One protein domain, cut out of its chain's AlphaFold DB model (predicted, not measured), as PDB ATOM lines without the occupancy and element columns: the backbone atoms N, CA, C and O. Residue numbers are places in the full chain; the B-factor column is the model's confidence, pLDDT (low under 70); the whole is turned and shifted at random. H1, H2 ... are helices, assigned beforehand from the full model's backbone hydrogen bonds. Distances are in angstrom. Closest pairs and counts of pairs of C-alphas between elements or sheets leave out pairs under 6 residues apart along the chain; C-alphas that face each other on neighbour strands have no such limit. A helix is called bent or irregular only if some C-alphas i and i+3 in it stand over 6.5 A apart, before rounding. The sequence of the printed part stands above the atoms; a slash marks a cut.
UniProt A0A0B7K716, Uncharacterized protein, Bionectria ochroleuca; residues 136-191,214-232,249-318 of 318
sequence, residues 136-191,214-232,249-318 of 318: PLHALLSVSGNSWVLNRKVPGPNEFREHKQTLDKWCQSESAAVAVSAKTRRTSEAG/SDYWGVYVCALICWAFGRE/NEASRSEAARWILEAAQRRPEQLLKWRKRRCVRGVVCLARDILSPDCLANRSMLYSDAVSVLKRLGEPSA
ATOM      1  N   PRO A 136     184.249 230.062 154.140       88.81
ATOM      2  CA  PRO A 136     184.896 229.673 155.389       88.81
ATOM      3  C   PRO A 136     184.831 228.145 155.553       88.81
ATOM      4  O   PRO A 136     184.024 227.607 156.306       88.81
ATOM      5  N   LEU A 137     185.679 227.426 154.810       87.69
ATOM      6  CA  LEU A 137     185.605 225.969 154.665       87.69
ATOM      7  C   LEU A 137     185.656 225.214 156.004       87.69
ATOM      8  O   LEU A 137     184.878 224.288 156.199       87.69
ATOM      9  N   HIS A 138     186.490 225.636 156.959       85.69
ATOM     10  CA  HIS A 138     186.545 225.020 158.293       85.69
ATOM     11  C   HIS A 138     185.250 225.211 159.093       85.69
ATOM     12  O   HIS A 138     184.766 224.273 159.734       85.69
ATOM     13  N   ALA A 139     184.640 226.396 159.021       87.12
ATOM     14  CA  ALA A 139     183.345 226.645 159.642       87.12
ATOM     15  C   ALA A 139     182.250 225.799 158.973       87.12
ATOM     16  O   ALA A 139     181.465 225.140 159.650       87.12
ATOM     17  N   LEU A 140     182.251 225.729 157.639       89.81
ATOM     18  CA  LEU A 140     181.310 224.916 156.875       89.81
ATOM     19  C   LEU A 140     181.428 223.420 157.210       89.81
ATOM     20  O   LEU A 140     180.419 222.772 157.493       89.81
ATOM     21  N   LEU A 141     182.646 222.876 157.205       88.94
ATOM     22  CA  LEU A 141     182.914 221.469 157.509       88.94
ATOM     23  C   LEU A 141     182.592 221.141 158.965       88.94
ATOM     24  O   LEU A 141     181.919 220.152 159.220       88.94
ATOM     25  N   SER A 142     182.971 221.998 159.916       88.00
ATOM     26  CA  SER A 142     182.678 221.740 161.330       88.00
ATOM     27  C   SER A 142     181.177 221.742 161.611       88.00
ATOM     28  O   SER A 142     180.689 220.868 162.325       88.00
ATOM     29  N   VAL A 143     180.419 222.683 161.040       86.38
ATOM     30  CA  VAL A 143     178.969 222.775 161.258       86.38
ATOM     31  C   VAL A 143     178.218 221.671 160.519       86.38
ATOM     32  O   VAL A 143     177.290 221.097 161.083       86.38
ATOM     33  N   SER A 144     178.620 221.339 159.289       85.62
ATOM     34  CA  SER A 144     178.024 220.217 158.553       85.62
ATOM     35  C   SER A 144     178.380 218.867 159.167       85.62
ATOM     36  O   SER A 144     177.517 217.999 159.191       85.62
ATOM     37  N   GLY A 145     179.588 218.702 159.712       80.19
ATOM     38  CA  GLY A 145     180.132 217.478 160.308       80.19
ATOM     39  C   GLY A 145     179.874 217.289 161.809       80.19
ATOM     40  O   GLY A 145     180.413 216.354 162.389       80.19
ATOM     41  N   ASN A 146     179.065 218.133 162.463       78.88
ATOM     42  CA  ASN A 146     178.822 218.092 163.918       78.88
ATOM     43  C   ASN A 146     180.118 218.143 164.757       78.88
ATOM     44  O   ASN A 146     180.391 217.259 165.568       78.88
ATOM     45  N   SER A 147     180.905 219.199 164.558       73.06
ATOM     46  CA  SER A 147     182.198 219.451 165.213       73.06
ATOM     47  C   SER A 147     183.362 218.593 164.710       73.06
ATOM     48  O   SER A 147     184.399 218.556 165.365       73.06
ATOM     49  N   TRP A 148     183.233 217.940 163.554       75.50
ATOM     50  CA  TRP A 148     184.332 217.233 162.889       75.50
ATOM     51  C   TRP A 148     184.761 217.955 161.613       75.50
ATOM     52  O   TRP A 148     183.930 218.347 160.800       75.50
ATOM     53  N   VAL A 149     186.069 218.121 161.439       77.44
ATOM     54  CA  VAL A 149     186.701 218.663 160.234       77.44
ATOM     55  C   VAL A 149     187.808 217.701 159.832       77.44
ATOM     56  O   VAL A 149     188.783 217.563 160.562       77.44
ATOM     57  N   LEU A 150     187.671 217.030 158.684       71.94
ATOM     58  CA  LEU A 150     188.747 216.221 158.086       71.94
ATOM     59  C   LEU A 150     189.361 215.206 159.078       71.94
ATOM     60  O   LEU A 150     190.573 215.154 159.268       71.94
ATOM     61  N   ASN A 151     188.507 214.419 159.746       72.69
ATOM     62  CA  ASN A 151     188.857 213.461 160.813       72.69
ATOM     63  C   ASN A 151     189.430 214.061 162.109       72.69
ATOM     64  O   ASN A 151     189.844 213.316 162.997       72.69
ATOM     65  N   ARG A 152     189.427 215.386 162.271       75.50
ATOM     66  CA  ARG A 152     189.779 216.054 163.527       75.50
ATOM     67  C   ARG A 152     188.536 216.638 164.175       75.50
ATOM     68  O   ARG A 152     187.782 217.387 163.556       75.50
ATOM     69  N   LYS A 153     188.322 216.298 165.442       81.56
ATOM     70  CA  LYS A 153     187.261 216.903 166.241       81.56
ATOM     71  C   LYS A 153     187.704 218.294 166.688       81.56
ATOM     72  O   LYS A 153     188.816 218.448 167.186       81.56
ATOM     73  N   VAL A 154     186.829 219.280 166.531       82.50
ATOM     74  CA  VAL A 154     187.018 220.628 167.073       82.50
ATOM     75  C   VAL A 154     187.082 220.512 168.604       82.50
ATOM     76  O   VAL A 154     186.129 219.995 169.201       82.50
ATOM     77  N   PRO A 155     188.197 220.909 169.241       74.44
ATOM     78  CA  PRO A 155     188.455 220.620 170.649       74.44
ATOM     79  C   PRO A 155     187.556 221.419 171.604       74.44
ATOM     80  O   PRO A 155     187.208 220.902 172.666       74.44
ATOM     81  N   GLY A 156     187.141 222.641 171.239       80.06
ATOM     82  CA  GLY A 156     186.361 223.524 172.112       80.06
ATOM     83  C   GLY A 156     184.885 223.720 171.709       80.06
ATOM     84  O   GLY A 156     184.589 223.975 170.539       80.06
ATOM     85  N   PRO A 157     183.924 223.727 172.661       81.56
ATOM     86  CA  PRO A 157     182.539 224.125 172.377       81.56
ATOM     87  C   PRO A 157     182.415 225.612 171.991       81.56
ATOM     88  O   PRO A 157     181.501 225.980 171.251       81.56
ATOM     89  N   ASN A 158     183.339 226.462 172.456       86.62
ATOM     90  CA  ASN A 158     183.400 227.878 172.087       86.62
ATOM     91  C   ASN A 158     183.821 228.068 170.625       86.62
ATOM     92  O   ASN A 158     183.125 228.768 169.898       86.62
ATOM     93  N   GLU A 159     184.860 227.364 170.173       85.81
ATOM     94  CA  GLU A 159     185.314 227.375 168.772       85.81
ATOM     95  C   GLU A 159     184.203 226.903 167.825       85.81
ATOM     96  O   GLU A 159     183.938 227.507 166.789       85.81
ATOM     97  N   PHE A 160     183.463 225.857 168.208       86.81
ATOM     98  CA  PHE A 160     182.320 225.403 167.416       86.81
ATOM     99  C   PHE A 160     181.205 226.458 167.320       86.81
ATOM    100  O   PHE A 160     180.553 226.594 166.282       86.81
ATOM    101  N   ARG A 161     180.975 227.226 168.391       87.12
ATOM    102  CA  ARG A 161     180.018 228.338 168.384       87.12
ATOM    103  C   ARG A 161     180.500 229.484 167.492       87.12
ATOM    104  O   ARG A 161     179.688 230.039 166.756       87.12
ATOM    105  N   GLU A 162     181.790 229.798 167.510       89.31
ATOM    106  CA  GLU A 162     182.403 230.790 166.618       89.31
ATOM    107  C   GLU A 162     182.299 230.369 165.150       89.31
ATOM    108  O   GLU A 162     181.912 231.175 164.304       89.31
ATOM    109  N   HIS A 163     182.525 229.090 164.844       88.25
ATOM    110  CA  HIS A 163     182.311 228.543 163.504       88.25
ATOM    111  C   HIS A 163     180.857 228.688 163.042       88.25
ATOM    112  O   HIS A 163     180.617 229.092 161.906       88.25
ATOM    113  N   LYS A 164     179.872 228.427 163.913       87.06
ATOM    114  CA  LYS A 164     178.455 228.674 163.589       87.06
ATOM    115  C   LYS A 164     178.190 230.145 163.282       87.06
ATOM    116  O   LYS A 164     177.638 230.440 162.231       87.06
ATOM    117  N   GLN A 165     178.636 231.051 164.152       88.50
ATOM    118  CA  GLN A 165     178.446 232.492 163.957       88.50
ATOM    119  C   GLN A 165     179.111 232.997 162.673       88.50
ATOM    120  O   GLN A 165     178.532 233.806 161.955       88.50
ATOM    121  N   THR A 166     180.313 232.506 162.373       90.19
ATOM    122  CA  THR A 166     181.043 232.834 161.143       90.19
ATOM    123  C   THR A 166     180.277 232.355 159.918       90.19
ATOM    124  O   THR A 166     180.125 233.104 158.956       90.19
ATOM    125  N   LEU A 167     179.744 231.129 159.960       89.06
ATOM    126  CA  LEU A 167     178.963 230.575 158.861       89.06
ATOM    127  C   LEU A 167     177.644 231.326 158.657       89.06
ATOM    128  O   LEU A 167     177.283 231.584 157.514       89.06
ATOM    129  N   ASP A 168     176.942 231.696 159.728       88.38
ATOM    130  CA  ASP A 168     175.679 232.438 159.631       88.38
ATOM    131  C   ASP A 168     175.922 233.856 159.066       88.38
ATOM    132  O   ASP A 168     175.235 234.278 158.138       88.38
ATOM    133  N   LYS A 169     176.981 234.551 159.514       89.50
ATOM    134  CA  LYS A 169     177.410 235.833 158.917       89.50
ATOM    135  C   LYS A 169     177.782 235.686 157.442       89.50
ATOM    136  O   LYS A 169     177.368 236.498 156.620       89.50
ATOM    137  N   TRP A 170     178.545 234.648 157.101       90.19
ATOM    138  CA  TRP A 170     178.937 234.375 155.721       90.19
ATOM    139  C   TRP A 170     177.727 234.104 154.831       90.19
ATOM    140  O   TRP A 170     177.660 234.643 153.735       90.19
ATOM    141  N   CYS A 171     176.728 233.348 155.301       87.00
ATOM    142  CA  CYS A 171     175.511 233.099 154.528       87.00
ATOM    143  C   CYS A 171     174.826 234.401 154.089       87.00
ATOM    144  O   CYS A 171     174.150 234.402 153.066       87.00
ATOM    145  N   GLN A 172     174.997 235.499 154.831       84.56
ATOM    146  CA  GLN A 172     174.416 236.815 154.553       84.56
ATOM    147  C   GLN A 172     175.291 237.710 153.663       84.56
ATOM    148  O   GLN A 172     174.795 238.722 153.172       84.56
ATOM    149  N   SER A 173     176.551 237.344 153.413       85.88
ATOM    150  CA  SER A 173     177.496 238.156 152.642       85.88
ATOM    151  C   SER A 173     177.473 237.861 151.140       85.88
ATOM    152  O   SER A 173     177.033 236.802 150.682       85.88
ATOM    153  N   GLU A 174     178.002 238.795 150.348       83.19
ATOM    154  CA  GLU A 174     178.161 238.639 148.896       83.19
ATOM    155  C   GLU A 174     179.109 237.489 148.529       83.19
ATOM    156  O   GLU A 174     178.889 236.797 147.530       83.19
ATOM    157  N   SER A 175     180.091 237.200 149.389       85.50
ATOM    158  CA  SER A 175     181.015 236.070 149.247       85.50
ATOM    159  C   SER A 175     180.301 234.722 149.155       85.50
ATOM    160  O   SER A 175     180.712 233.872 148.362       85.50
ATOM    161  N   ALA A 176     179.188 234.523 149.869       84.12
ATOM    162  CA  ALA A 176     178.412 233.291 149.739       84.12
ATOM    163  C   ALA A 176     177.727 233.168 148.371       84.12
ATOM    164  O   ALA A 176     177.684 232.084 147.788       84.12
ATOM    165  N   ALA A 177     177.238 234.277 147.813       83.88
ATOM    166  CA  ALA A 177     176.624 234.278 146.491       83.88
ATOM    167  C   ALA A 177     177.652 234.071 145.366       83.88
ATOM    168  O   ALA A 177     177.382 233.345 144.402       83.88
ATOM    169  N   VAL A 178     178.852 234.641 145.504       84.19
ATOM    170  CA  VAL A 178     179.982 234.345 144.612       84.19
ATOM    171  C   VAL A 178     180.369 232.869 144.700       84.19
ATOM    172  O   VAL A 178     180.500 232.211 143.669       84.19
ATOM    173  N   ALA A 179     180.490 232.313 145.907       84.38
ATOM    174  CA  ALA A 179     180.854 230.911 146.083       84.38
ATOM    175  C   ALA A 179     179.839 229.951 145.440       84.38
ATOM    176  O   ALA A 179     180.231 228.979 144.786       84.38
ATOM    177  N   VAL A 180     178.540 230.239 145.576       84.31
ATOM    178  CA  VAL A 180     177.470 229.460 144.935       84.31
ATOM    179  C   VAL A 180     177.526 229.594 143.415       84.31
ATOM    180  O   VAL A 180     177.565 228.568 142.742       84.31
ATOM    181  N   SER A 181     177.573 230.816 142.871       81.81
ATOM    182  CA  SER A 181     177.588 231.040 141.412       81.81
ATOM    183  C   SER A 181     178.790 230.393 140.717       81.81
ATOM    184  O   SER A 181     178.635 229.775 139.662       81.81
ATOM    185  N   ALA A 182     179.976 230.459 141.328       76.62
ATOM    186  CA  ALA A 182     181.166 229.795 140.809       76.62
ATOM    187  C   ALA A 182     180.984 228.265 140.784       76.62
ATOM    188  O   ALA A 182     181.225 227.604 139.771       76.62
ATOM    189  N   LYS A 183     180.486 227.665 141.873       71.62
ATOM    190  CA  LYS A 183     180.315 226.205 141.956       71.62
ATOM    191  C   LYS A 183     179.198 225.659 141.075       71.62
ATOM    192  O   LYS A 183     179.369 224.574 140.517       71.62
ATOM    193  N   THR A 184     178.090 226.378 140.923       66.88
ATOM    194  CA  THR A 184     176.974 225.932 140.080       66.88
ATOM    195  C   THR A 184     177.326 225.953 138.593       66.88
ATOM    196  O   THR A 184     176.824 225.124 137.837       66.88
ATOM    197  N   ARG A 185     178.257 226.817 138.168       61.62
ATOM    198  CA  ARG A 185     178.786 226.810 136.797       61.62
ATOM    199  C   ARG A 185     179.601 225.542 136.484       61.62
ATOM    200  O   ARG A 185     179.429 224.945 135.423       61.62
ATOM    201  N   ARG A 186     180.399 225.042 137.442       57.59
ATOM    202  CA  ARG A 186     181.125 223.759 137.303       57.59
ATOM    203  C   ARG A 186     180.170 222.579 137.098       57.59
ATOM    204  O   ARG A 186     180.445 221.687 136.298       57.59
ATOM    205  N   THR A 187     179.071 222.532 137.849       53.75
ATOM    206  CA  THR A 187     178.124 221.409 137.785       53.75
ATOM    207  C   THR A 187     177.263 221.444 136.524       53.75
ATOM    208  O   THR A 187     176.955 220.376 135.994       53.75
ATOM    209  N   SER A 188     176.944 222.627 135.983       51.88
ATOM    210  CA  SER A 188     176.266 222.737 134.684       51.88
ATOM    211  C   SER A 188     177.116 222.221 133.522       51.88
ATOM    212  O   SER A 188     176.596 221.555 132.630       51.88
ATOM    213  N   GLU A 189     178.426 222.461 133.543       47.94
ATOM    214  CA  GLU A 189     179.341 222.025 132.479       47.94
ATOM    215  C   GLU A 189     179.629 220.521 132.552       47.94
ATOM    216  O   GLU A 189     179.617 219.839 131.529       47.94
ATOM    217  N   ALA A 190     179.774 219.969 133.764       45.56
ATOM    218  CA  ALA A 190     179.880 218.523 133.964       45.56
ATOM    219  C   ALA A 190     178.631 217.768 133.461       45.56
ATOM    220  O   ALA A 190     178.754 216.662 132.941       45.56
ATOM    221  N   GLY A 191     177.444 218.379 133.574       40.59
ATOM    222  CA  GLY A 191     176.182 217.827 133.070       40.59
ATOM    223  C   GLY A 191     175.924 218.037 131.572       40.59
ATOM    224  O   GLY A 191     175.088 217.336 131.011       40.59
ATOM    225  N   SER A 214     189.921 214.730 143.918       72.75
ATOM    226  CA  SER A 214     189.585 216.155 143.894       72.75
ATOM    227  C   SER A 214     188.196 216.408 143.315       72.75
ATOM    228  O   SER A 214     187.495 217.298 143.795       72.75
ATOM    229  N   ASP A 215     187.770 215.627 142.319       74.25
ATOM    230  CA  ASP A 215     186.431 215.714 141.739       74.25
ATOM    231  C   ASP A 215     185.355 215.364 142.781       74.25
ATOM    232  O   ASP A 215     184.377 216.106 142.931       74.25
ATOM    233  N   TYR A 216     185.570 214.302 143.569       76.75
ATOM    234  CA  TYR A 216     184.670 213.906 144.661       76.75
ATOM    235  C   TYR A 216     184.580 214.988 145.738       76.75
ATOM    236  O   TYR A 216     183.484 215.418 146.110       76.75
ATOM    237  N   TRP A 217     185.735 215.472 146.206       78.19
ATOM    238  CA  TRP A 217     185.804 216.575 147.167       78.19
ATOM    239  C   TRP A 217     185.141 217.843 146.628       78.19
ATOM    240  O   TRP A 217     184.427 218.535 147.354       78.19
ATOM    241  N   GLY A 218     185.316 218.117 145.338       78.19
ATOM    242  CA  GLY A 218     184.709 219.241 144.648       78.19
ATOM    243  C   GLY A 218     183.183 219.201 144.684       78.19
ATOM    244  O   GLY A 218     182.576 220.244 144.944       78.19
ATOM    245  N   VAL A 219     182.581 218.025 144.465       81.06
ATOM    246  CA  VAL A 219     181.123 217.806 144.514       81.06
ATOM    247  C   VAL A 219     180.594 217.848 145.944       81.06
ATOM    248  O   VAL A 219     179.590 218.516 146.191       81.06
ATOM    249  N   TYR A 220     181.288 217.222 146.896       84.81
ATOM    250  CA  TYR A 220     180.909 217.284 148.310       84.81
ATOM    251  C   TYR A 220     180.897 218.730 148.829       84.81
ATOM    252  O   TYR A 220     179.880 219.202 149.335       84.81
ATOM    253  N   VAL A 221     181.981 219.482 148.613       86.62
ATOM    254  CA  VAL A 221     182.076 220.892 149.030       86.62
ATOM    255  C   VAL A 221     181.061 221.765 148.291       86.62
ATOM    256  O   VAL A 221     180.460 222.640 148.903       86.62
ATOM    257  N   CYS A 222     180.807 221.508 147.001       85.94
ATOM    258  CA  CYS A 222     179.751 222.194 146.247       85.94
ATOM    259  C   CYS A 222     178.377 222.019 146.908       85.94
ATOM    260  O   CYS A 222     177.649 222.996 147.093       85.94
ATOM    261  N   ALA A 223     178.031 220.785 147.278       88.25
ATOM    262  CA  ALA A 223     176.765 220.479 147.929       88.25
ATOM    263  C   ALA A 223     176.651 221.165 149.296       88.25
ATOM    264  O   ALA A 223     175.598 221.716 149.610       88.25
ATOM    265  N   LEU A 224     177.737 221.200 150.076       89.38
ATOM    266  CA  LEU A 224     177.771 221.896 151.363       89.38
ATOM    267  C   LEU A 224     177.634 223.418 151.225       89.38
ATOM    268  O   LEU A 224     176.902 224.025 152.001       89.38
ATOM    269  N   ILE A 225     178.291 224.034 150.236       89.56
ATOM    270  CA  ILE A 225     178.158 225.473 149.947       89.56
ATOM    271  C   ILE A 225     176.705 225.798 149.586       89.56
ATOM    272  O   ILE A 225     176.121 226.719 150.157       89.56
ATOM    273  N   CYS A 226     176.097 225.002 148.696       87.38
ATOM    274  CA  CYS A 226     174.690 225.163 148.329       87.38
ATOM    275  C   CYS A 226     173.783 225.001 149.554       87.38
ATOM    276  O   CYS A 226     172.926 225.851 149.789       87.38
ATOM    277  N   TRP A 227     174.000 223.946 150.352       88.31
ATOM    278  CA  TRP A 227     173.281 223.691 151.603       88.31
ATOM    279  C   TRP A 227     173.333 224.887 152.543       88.31
ATOM    280  O   TRP A 227     172.284 225.364 152.974       88.31
ATOM    281  N   ALA A 228     174.537 225.384 152.830       87.75
ATOM    282  CA  ALA A 228     174.733 226.464 153.777       87.75
ATOM    283  C   ALA A 228     174.046 227.753 153.312       87.75
ATOM    284  O   ALA A 228     173.284 228.338 154.076       87.75
ATOM    285  N   PHE A 229     174.193 228.109 152.033       84.19
ATOM    286  CA  PHE A 229     173.512 229.259 151.437       84.19
ATOM    287  C   PHE A 229     171.978 229.185 151.547       84.19
ATOM    288  O   PHE A 229     171.301 230.194 151.749       84.19
ATOM    289  N   GLY A 230     171.407 227.981 151.444       78.69
ATOM    290  CA  GLY A 230     169.965 227.754 151.554       78.69
ATOM    291  C   GLY A 230     169.404 227.714 152.979       78.69
ATOM    292  O   GLY A 230     168.183 227.635 153.119       78.69
ATOM    293  N   ARG A 231     170.239 227.758 154.030       74.81
ATOM    294  CA  ARG A 231     169.803 227.582 155.433       74.81
ATOM    295  C   ARG A 231     168.813 228.639 155.909       74.81
ATOM    296  O   ARG A 231     167.883 228.309 156.640       74.81
ATOM    297  N   GLU A 232     169.004 229.884 155.487       62.41
ATOM    298  CA  GLU A 232     168.222 231.038 155.953       62.41
ATOM    299  C   GLU A 232     166.981 231.329 155.094       62.41
ATOM    300  O   GLU A 232     166.208 232.231 155.405       62.41
ATOM    301  N   ASN A 249     161.271 211.591 143.750       59.66
ATOM    302  CA  ASN A 249     162.725 211.757 143.735       59.66
ATOM    303  C   ASN A 249     163.228 212.294 142.388       59.66
ATOM    304  O   ASN A 249     164.128 213.128 142.364       59.66
ATOM    305  N   GLU A 250     162.642 211.862 141.273       60.16
ATOM    306  CA  GLU A 250     163.000 212.343 139.936       60.16
ATOM    307  C   GLU A 250     162.559 213.795 139.694       60.16
ATOM    308  O   GLU A 250     163.344 214.602 139.186       60.16
ATOM    309  N   ALA A 251     161.366 214.172 140.164       60.66
ATOM    310  CA  ALA A 251     160.911 215.561 140.183       60.66
ATOM    311  C   ALA A 251     161.829 216.440 141.051       60.66
ATOM    312  O   ALA A 251     162.290 217.488 140.604       60.66
ATOM    313  N   SER A 252     162.201 215.969 142.247       70.75
ATOM    314  CA  SER A 252     163.121 216.684 143.141       70.75
ATOM    315  C   SER A 252     164.530 216.842 142.547       70.75
ATOM    316  O   SER A 252     165.144 217.902 142.686       70.75
ATOM    317  N   ARG A 253     165.040 215.830 141.829       72.00
ATOM    318  CA  ARG A 253     166.321 215.909 141.103       72.00
ATOM    319  C   ARG A 253     166.264 216.894 139.940       72.00
ATOM    320  O   ARG A 253     167.197 217.674 139.767       72.00
ATOM    321  N   SER A 254     165.173 216.884 139.178       73.75
ATOM    322  CA  SER A 254     164.961 217.805 138.055       73.75
ATOM    323  C   SER A 254     164.861 219.255 138.536       73.75
ATOM    324  O   SER A 254     165.463 220.156 137.953       73.75
ATOM    325  N   GLU A 255     164.183 219.486 139.661       78.31
ATOM    326  CA  GLU A 255     164.138 220.793 140.318       78.31
ATOM    327  C   GLU A 255     165.502 221.241 140.850       78.31
ATOM    328  O   GLU A 255     165.856 222.412 140.707       78.31
ATOM    329  N   ALA A 256     166.284 220.326 141.432       79.50
ATOM    330  CA  ALA A 256     167.638 220.610 141.898       79.50
ATOM    331  C   ALA A 256     168.577 220.974 140.738       79.50
ATOM    332  O   ALA A 256     169.298 221.966 140.821       79.50
ATOM    333  N   ALA A 257     168.533 220.216 139.638       78.38
ATOM    334  CA  ALA A 257     169.318 220.490 138.437       78.38
ATOM    335  C   ALA A 257     168.939 221.840 137.810       78.38
ATOM    336  O   ALA A 257     169.814 222.647 137.496       78.38
ATOM    337  N   ARG A 258     167.636 222.135 137.708       79.81
ATOM    338  CA  ARG A 258     167.157 223.438 137.232       79.81
ATOM    339  C   ARG A 258     167.610 224.575 138.143       79.81
ATOM    340  O   ARG A 258     168.035 225.614 137.651       79.81
ATOM    341  N   TRP A 259     167.566 224.379 139.461       83.12
ATOM    342  CA  TRP A 259     168.047 225.379 140.409       83.12
ATOM    343  C   TRP A 259     169.542 225.653 140.250       83.12
ATOM    344  O   TRP A 259     169.933 226.815 140.251       83.12
ATOM    345  N   ILE A 260     170.361 224.615 140.058       81.94
ATOM    346  CA  ILE A 260     171.797 224.757 139.782       81.94
ATOM    347  C   ILE A 260     172.015 225.592 138.513       81.94
ATOM    348  O   ILE A 260     172.774 226.559 138.545       81.94
ATOM    349  N   LEU A 261     171.328 225.253 137.417       78.75
ATOM    350  CA  LEU A 261     171.449 225.963 136.140       78.75
ATOM    351  C   LEU A 261     171.026 227.432 136.259       78.75
ATOM    352  O   LEU A 261     171.744 228.326 135.819       78.75
ATOM    353  N   GLU A 262     169.893 227.698 136.909       80.75
ATOM    354  CA  GLU A 262     169.417 229.062 137.147       80.75
ATOM    355  C   GLU A 262     170.354 229.840 138.075       80.75
ATOM    356  O   GLU A 262     170.571 231.032 137.870       80.75
ATOM    357  N   ALA A 263     170.936 229.182 139.079       79.75
ATOM    358  CA  ALA A 263     171.886 229.817 139.976       79.75
ATOM    359  C   ALA A 263     173.201 230.174 139.266       79.75
ATOM    360  O   ALA A 263     173.767 231.226 139.542       79.75
ATOM    361  N   ALA A 264     173.665 229.341 138.328       75.69
ATOM    362  CA  ALA A 264     174.875 229.581 137.533       75.69
ATOM    363  C   ALA A 264     174.753 230.774 136.568       75.69
ATOM    364  O   ALA A 264     175.755 231.385 136.198       75.69
ATOM    365  N   GLN A 265     173.530 231.103 136.143       77.38
ATOM    366  CA  GLN A 265     173.258 232.206 135.213       77.38
ATOM    367  C   GLN A 265     172.992 233.543 135.917       77.38
ATOM    368  O   GLN A 265     172.992 234.596 135.276       77.38
ATOM    369  N   ARG A 266     172.746 233.528 137.231       78.69
ATOM    370  CA  ARG A 266     172.416 234.728 138.004       78.69
ATOM    371  C   ARG A 266     173.669 235.440 138.496       78.69
ATOM    372  O   ARG A 266     174.662 234.823 138.867       78.69
ATOM    373  N   ARG A 267     173.581 236.770 138.575       76.56
ATOM    374  CA  ARG A 267     174.591 237.584 139.264       76.56
ATOM    375  C   ARG A 267     174.538 237.325 140.778       76.56
ATOM    376  O   ARG A 267     173.442 237.087 141.298       76.56
ATOM    377  N   PRO A 268     175.669 237.428 141.499       73.50
ATOM    378  CA  PRO A 268     175.722 237.183 142.944       73.50
ATOM    379  C   PRO A 268     174.719 238.046 143.737       73.50
ATOM    380  O   PRO A 268     174.004 237.538 144.598       73.50
ATOM    381  N   GLU A 269     174.536 239.313 143.360       77.81
ATOM    382  CA  GLU A 269     173.547 240.220 143.974       77.81
ATOM    383  C   GLU A 269     172.097 239.708 143.875       77.81
ATOM    384  O   GLU A 269     171.278 239.884 144.779       77.81
ATOM    385  N   GLN A 270     171.755 239.064 142.755       78.19
ATOM    386  CA  GLN A 270     170.419 238.516 142.519       78.19
ATOM    387  C   GLN A 270     170.225 237.189 143.254       78.19
ATOM    388  O   GLN A 270     169.110 236.886 143.679       78.19
ATOM    389  N   LEU A 271     171.298 236.412 143.427       78.62
ATOM    390  CA  LEU A 271     171.282 235.163 144.188       78.62
ATOM    391  C   LEU A 271     170.969 235.400 145.663       78.62
ATOM    392  O   LEU A 271     170.176 234.649 146.229       78.62
ATOM    393  N   LEU A 272     171.512 236.463 146.268       77.12
ATOM    394  CA  LEU A 272     171.219 236.806 147.665       77.12
ATOM    395  C   LEU A 272     169.722 237.000 147.924       77.12
ATOM    396  O   LEU A 272     169.230 236.602 148.977       77.12
ATOM    397  N   LYS A 273     168.998 237.549 146.944       78.12
ATOM    398  CA  LYS A 273     167.543 237.764 146.999       78.12
ATOM    399  C   LYS A 273     166.740 236.507 146.639       78.12
ATOM    400  O   LYS A 273     165.556 236.423 146.947       78.12
ATOM    401  N   TRP A 274     167.365 235.530 145.984       72.00
ATOM    402  CA  TRP A 274     166.729 234.352 145.390       72.00
ATOM    403  C   TRP A 274     167.104 233.057 146.130       72.00
ATOM    404  O   TRP A 274     167.467 232.042 145.532       72.00
ATOM    405  N   ARG A 275     167.026 233.061 147.464       66.38
ATOM    406  CA  ARG A 275     167.318 231.864 148.265       66.38
ATOM    407  C   ARG A 275     166.100 230.933 148.288       66.38
ATOM    408  O   ARG A 275     165.058 231.280 148.834       66.38
ATOM    409  N   LYS A 276     166.223 229.733 147.710       66.50
ATOM    410  CA  LYS A 276     165.170 228.695 147.709       66.50
ATOM    411  C   LYS A 276     165.627 227.443 148.464       66.50
ATOM    412  O   LYS A 276     166.310 226.591 147.900       66.50
ATOM    413  N   ARG A 277     165.204 227.297 149.727       63.91
ATOM    414  CA  ARG A 277     165.637 226.212 150.636       63.91
ATOM    415  C   ARG A 277     165.349 224.798 150.118       63.91
ATOM    416  O   ARG A 277     166.176 223.904 150.272       63.91
ATOM    417  N   ARG A 278     164.192 224.586 149.480       60.50
ATOM    418  CA  ARG A 278     163.784 223.260 148.968       60.50
ATOM    419  C   ARG A 278     164.674 222.751 147.853       60.50
ATOM    420  O   ARG A 278     165.109 221.605 147.889       60.50
ATOM    421  N   CYS A 279     164.980 223.622 146.899       69.50
ATOM    422  CA  CYS A 279     165.827 223.273 145.770       69.50
ATOM    423  C   CYS A 279     167.236 222.894 146.243       69.50
ATOM    424  O   CYS A 279     167.814 221.928 145.759       69.50
ATOM    425  N   VAL A 280     167.736 223.586 147.269       74.81
ATOM    426  CA  VAL A 280     169.020 223.298 147.911       74.81
ATOM    427  C   VAL A 280     169.046 221.918 148.590       74.81
ATOM    428  O   VAL A 280     170.042 221.207 148.471       74.81
ATOM    429  N   ARG A 281     167.956 221.484 149.244       77.06
ATOM    430  CA  ARG A 281     167.855 220.112 149.788       77.06
ATOM    431  C   ARG A 281     167.949 219.065 148.675       77.06
ATOM    432  O   ARG A 281     168.656 218.073 148.823       77.06
ATOM    433  N   GLY A 282     167.297 219.326 147.542       79.25
ATOM    434  CA  GLY A 282     167.402 218.489 146.346       79.25
ATOM    435  C   GLY A 282     168.843 218.362 145.831       79.25
ATOM    436  O   GLY A 282     169.255 217.267 145.460       79.25
ATOM    437  N   VAL A 283     169.642 219.437 145.886       82.50
ATOM    438  CA  VAL A 283     171.072 219.412 145.506       82.50
ATOM    439  C   VAL A 283     171.890 218.502 146.426       82.50
ATOM    440  O   VAL A 283     172.721 217.733 145.945       82.50
ATOM    441  N   VAL A 284     171.639 218.539 147.738       85.06
ATOM    442  CA  VAL A 284     172.306 217.655 148.715       85.06
ATOM    443  C   VAL A 284     171.965 216.189 148.451       85.06
ATOM    444  O   VAL A 284     172.861 215.344 148.410       85.06
ATOM    445  N   CYS A 285     170.685 215.884 148.214       82.69
ATOM    446  CA  CYS A 285     170.240 214.534 147.869       82.69
ATOM    447  C   CYS A 285     170.838 214.056 146.539       82.69
ATOM    448  O   CYS A 285     171.298 212.919 146.451       82.69
ATOM    449  N   LEU A 286     170.897 214.929 145.529       82.12
ATOM    450  CA  LEU A 286     171.522 214.635 144.242       82.12
ATOM    451  C   LEU A 286     173.010 214.301 144.417       82.12
ATOM    452  O   LEU A 286     173.464 213.273 143.924       82.12
ATOM    453  N   ALA A 287     173.756 215.115 145.167       84.38
ATOM    454  CA  ALA A 287     175.167 214.858 145.451       84.38
ATOM    455  C   ALA A 287     175.369 213.539 146.214       84.38
ATOM    456  O   ALA A 287     176.247 212.755 145.863       84.38
ATOM    457  N   ARG A 288     174.525 213.243 147.211       85.50
ATOM    458  CA  ARG A 288     174.551 211.961 147.930       85.50
ATOM    459  C   ARG A 288     174.362 210.788 146.974       85.50
ATOM    460  O   ARG A 288     175.137 209.839 147.024       85.50
ATOM    461  N   ASP A 289     173.342 210.842 146.125       81.31
ATOM    462  CA  ASP A 289     173.002 209.752 145.206       81.31
ATOM    463  C   ASP A 289     174.092 209.527 144.154       81.31
ATOM    464  O   ASP A 289     174.314 208.398 143.721       81.31
ATOM    465  N   ILE A 290     174.792 210.597 143.780       80.56
ATOM    466  CA  ILE A 290     175.938 210.573 142.876       80.56
ATOM    467  C   ILE A 290     177.170 209.939 143.549       80.56
ATOM    468  O   ILE A 290     177.874 209.164 142.908       80.56
ATOM    469  N   LEU A 291     177.423 210.231 144.830       79.06
ATOM    470  CA  LEU A 291     178.604 209.753 145.566       79.06
ATOM    471  C   LEU A 291     178.428 208.345 146.169       79.06
ATOM    472  O   LEU A 291     179.400 207.608 146.338       79.06
ATOM    473  N   SER A 292     177.195 207.950 146.494       79.25
ATOM    474  CA  SER A 292     176.886 206.683 147.182       79.25
ATOM    475  C   SER A 292     177.380 205.417 146.460       79.25
ATOM    476  O   SER A 292     177.903 204.539 147.147       79.25
ATOM    477  N   PRO A 293     177.267 205.277 145.120       75.00
ATOM    478  CA  PRO A 293     177.689 204.067 144.411       75.00
ATOM    479  C   PRO A 293     179.180 203.755 144.564       75.00
ATOM    480  O   PRO A 293     179.550 202.587 144.658       75.00
ATOM    481  N   ASP A 294     180.021 204.788 144.631       67.00
ATOM    482  CA  ASP A 294     181.477 204.643 144.712       67.00
ATOM    483  C   ASP A 294     181.961 204.479 146.169       67.00
ATOM    484  O   ASP A 294     183.047 203.952 146.421       67.00
ATOM    485  N   CYS A 295     181.118 204.823 147.153       60.94
ATOM    486  CA  CYS A 295     181.371 204.591 148.580       60.94
ATOM    487  C   CYS A 295     181.213 203.121 148.998       60.94
ATOM    488  O   CYS A 295     181.827 202.689 149.975       60.94
ATOM    489  N   LEU A 296     180.429 202.333 148.253       52.81
ATOM    490  CA  LEU A 296     180.120 200.928 148.567       52.81
ATOM    491  C   LEU A 296     181.336 199.991 148.494       52.81
ATOM    492  O   LEU A 296     181.263 198.852 148.944       52.81
ATOM    493  N   ALA A 297     182.470 200.458 147.967       54.38
ATOM    494  CA  ALA A 297     183.695 199.670 147.912       54.38
ATOM    495  C   ALA A 297     184.506 199.672 149.229       54.38
ATOM    496  O   ALA A 297     185.571 199.055 149.256       54.38
ATOM    497  N   ASN A 298     184.064 200.357 150.301       55.06
ATOM    498  CA  ASN A 298     184.759 200.456 151.604       55.06
ATOM    499  C   ASN A 298     186.225 200.944 151.532       55.06
ATOM    500  O   ASN A 298     187.004 200.741 152.459       55.06
ATOM    501  N   ARG A 299     186.631 201.599 150.438       59.56
ATOM    502  CA  ARG A 299     188.047 201.928 150.198       59.56
ATOM    503  C   ARG A 299     188.529 203.191 150.911       59.56
ATOM    504  O   ARG A 299     189.734 203.387 151.012       59.56
ATOM    505  N   SER A 300     187.631 204.061 151.380       69.25
ATOM    506  CA  SER A 300     188.028 205.299 152.060       69.25
ATOM    507  C   SER A 300     186.971 205.785 153.052       69.25
ATOM    508  O   SER A 300     185.822 206.055 152.705       69.25
ATOM    509  N   MET A 301     187.417 205.923 154.302       73.19
ATOM    510  CA  MET A 301     186.639 206.386 155.454       73.19
ATOM    511  C   MET A 301     186.113 207.820 155.278       73.19
ATOM    512  O   MET A 301     185.024 208.147 155.742       73.19
ATOM    513  N   LEU A 302     186.857 208.659 154.549       74.06
ATOM    514  CA  LEU A 302     186.451 210.033 154.241       74.06
ATOM    515  C   LEU A 302     185.184 210.070 153.379       74.06
ATOM    516  O   LEU A 302     184.330 210.930 153.574       74.06
ATOM    517  N   TYR A 303     185.035 209.124 152.447       75.31
ATOM    518  CA  TYR A 303     183.857 209.079 151.580       75.31
ATOM    519  C   TYR A 303     182.620 208.578 152.315       75.31
ATOM    520  O   TYR A 303     181.539 209.145 152.152       75.31
ATOM    521  N   SER A 304     182.776 207.559 153.168       78.00
ATOM    522  CA  SER A 304     181.674 207.095 154.011       78.00
ATOM    523  C   SER A 304     181.190 208.190 154.962       78.00
ATOM    524  O   SER A 304     179.982 208.357 155.125       78.00
ATOM    525  N   ASP A 305     182.113 208.974 155.533       82.19
ATOM    526  CA  ASP A 305     181.763 210.109 156.388       82.19
ATOM    527  C   ASP A 305     181.014 211.188 155.591       82.19
ATOM    528  O   ASP A 305     179.894 211.548 155.954       82.19
ATOM    529  N   ALA A 306     181.543 211.603 154.434       83.62
ATOM    530  CA  ALA A 306     180.906 212.593 153.565       83.62
ATOM    531  C   ALA A 306     179.475 212.197 153.150       83.62
ATOM    532  O   ALA A 306     178.553 213.011 153.239       83.62
ATOM    533  N   VAL A 307     179.245 210.942 152.747       84.00
ATOM    534  CA  VAL A 307     177.894 210.461 152.402       84.00
ATOM    535  C   VAL A 307     176.978 210.421 153.625       84.00
ATOM    536  O   VAL A 307     175.799 210.765 153.506       84.00
ATOM    537  N   SER A 308     177.496 210.061 154.803       84.44
ATOM    538  CA  SER A 308     176.718 210.090 156.047       84.44
ATOM    539  C   SER A 308     176.275 211.513 156.413       84.44
ATOM    540  O   SER A 308     175.114 211.727 156.774       84.44
ATOM    541  N   VAL A 309     177.160 212.500 156.223       86.94
ATOM    542  CA  VAL A 309     176.860 213.923 156.406       86.94
ATOM    543  C   VAL A 309     175.776 214.356 155.424       86.94
ATOM    544  O   VAL A 309     174.752 214.886 155.851       86.94
ATOM    545  N   LEU A 310     175.937 214.081 154.125       85.94
ATOM    546  CA  LEU A 310     174.940 214.457 153.115       85.94
ATOM    547  C   LEU A 310     173.580 213.793 153.358       85.94
ATOM    548  O   LEU A 310     172.548 214.428 153.156       85.94
ATOM    549  N   LYS A 311     173.559 212.538 153.821       85.81
ATOM    550  CA  LYS A 311     172.318 211.852 154.195       85.81
ATOM    551  C   LYS A 311     171.588 212.608 155.306       85.81
ATOM    552  O   LYS A 311     170.418 212.929 155.127       85.81
ATOM    553  N   ARG A 312     172.293 212.967 156.382       86.88
ATOM    554  CA  ARG A 312     171.735 213.752 157.495       86.88
ATOM    555  C   ARG A 312     171.231 215.121 157.042       86.88
ATOM    556  O   ARG A 312     170.178 215.562 157.478       86.88
ATOM    557  N   LEU A 313     171.980 215.808 156.179       83.62
ATOM    558  CA  LEU A 313     171.589 217.131 155.679       83.62
ATOM    559  C   LEU A 313     170.385 217.084 154.720       83.62
ATOM    560  O   LEU A 313     169.708 218.097 154.547       83.62
ATOM    561  N   GLY A 314     170.136 215.937 154.084       73.44
ATOM    562  CA  GLY A 314     168.985 215.708 153.210       73.44
ATOM    563  C   GLY A 314     167.696 215.330 153.948       73.44
ATOM    564  O   GLY A 314     166.615 215.456 153.370       73.44
ATOM    565  N   GLU A 315     167.788 214.887 155.203       76.12
ATOM    566  CA  GLU A 315     166.630 214.558 156.039       76.12
ATOM    567  C   GLU A 315     165.919 215.849 156.506       76.12
ATOM    568  O   GLU A 315     166.577 216.849 156.812       76.12
ATOM    569  N   PRO A 316     164.572 215.891 156.523       59.16
ATOM    570  CA  PRO A 316     163.844 217.024 157.080       59.16
ATOM    571  C   PRO A 316     164.194 217.162 158.564       59.16
ATOM    572  O   PRO A 316     163.986 216.239 159.346       59.16
ATOM    573  N   SER A 317     164.744 218.314 158.952       51.28
ATOM    574  CA  SER A 317     164.915 218.668 160.361       51.28
ATOM    575  C   SER A 317     163.539 218.669 161.031       51.28
ATOM    576  O   SER A 317     162.696 219.475 160.632       51.28
ATOM    577  N   ALA A 318     163.336 217.729 161.960       30.39
ATOM    578  CA  ALA A 318     162.123 217.565 162.762       30.39
ATOM    579  C   ALA A 318     161.791 218.814 163.592       30.39
ATOM    580  O   ALA A 318     162.747 219.503 164.025       30.39
TER     581      ALA A 318
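This is residues 136 to 191, 214 to 232 and 249 to 318 of the 318 residues of an uncharacterized protein of Bionectria ochroleuca (UniProt A0A0B7K716). The longest helix, H7, packs with H4 and H8 in an up-and-down bundle, each running against the one before it, their centres making a triangle. Outside this bundle, H5 crosses H7, H3 packs on H4 and on residues 260 to 265 of H5, H1 packs on H4 and crosses H2, and short H6 packs on H3, while H8 touches H7 alone. The printed part has 145 residues with eight named helices, H1 to H8 in order, and no named strand; the class is all helix. It is compact, with a radius of gyration of the C-alphas of 14.8 A, and spans 40 by 37 by 32 A.

H7, residues 277 to 295, is 26.8 A long from C-alpha 277 at (165.637, 226.212, 150.636); it is irregular, but only just: C-alphas 290 and 293 are 6.9 A apart. H4 holds residues 214 to 229, 22.1 A; H8 residues 301 to 314, 20.1 A; H5 residues 249 to 265, 24.5 A; H3 residues 174 to 191, 26.2 A; H2 residues 157 to 172, 23.3 A; H6 residues 268 to 273. H1, residues 137 to 144, begins at (185.605, 225.969, 154.665).

H7 touches H4 at a shallow tilt of 22 degrees, opposite ways; C-alphas 284 and 223 are closest, 5.3 A. H7 and H8 form a hairpin, closest at C-alphas 285 and 314, 5.6 A. Residues 260 to 265 of H5 touch residues 180 to 188 of H3, closest at C-alphas 264 and 185, 4.8 A. Every O i to N i+4 pair is within hydrogen-bond range in H1, H4, H5 and H8, against 11 of 12 in H2, 13 of 14 in H3, 1 of 2 in H6 and 13 of 15 in H7.

The farthest C-alphas, Glu 269 and Asn 298, are 42.0 A apart. Residues 192 to 213 and 233 to 248 are not printed, with C-alpha gaps of 17.3 A and 23.5 A. The link H1 to H2 is long. Confidence is under 70 in 27 residues, among them 184 to 191.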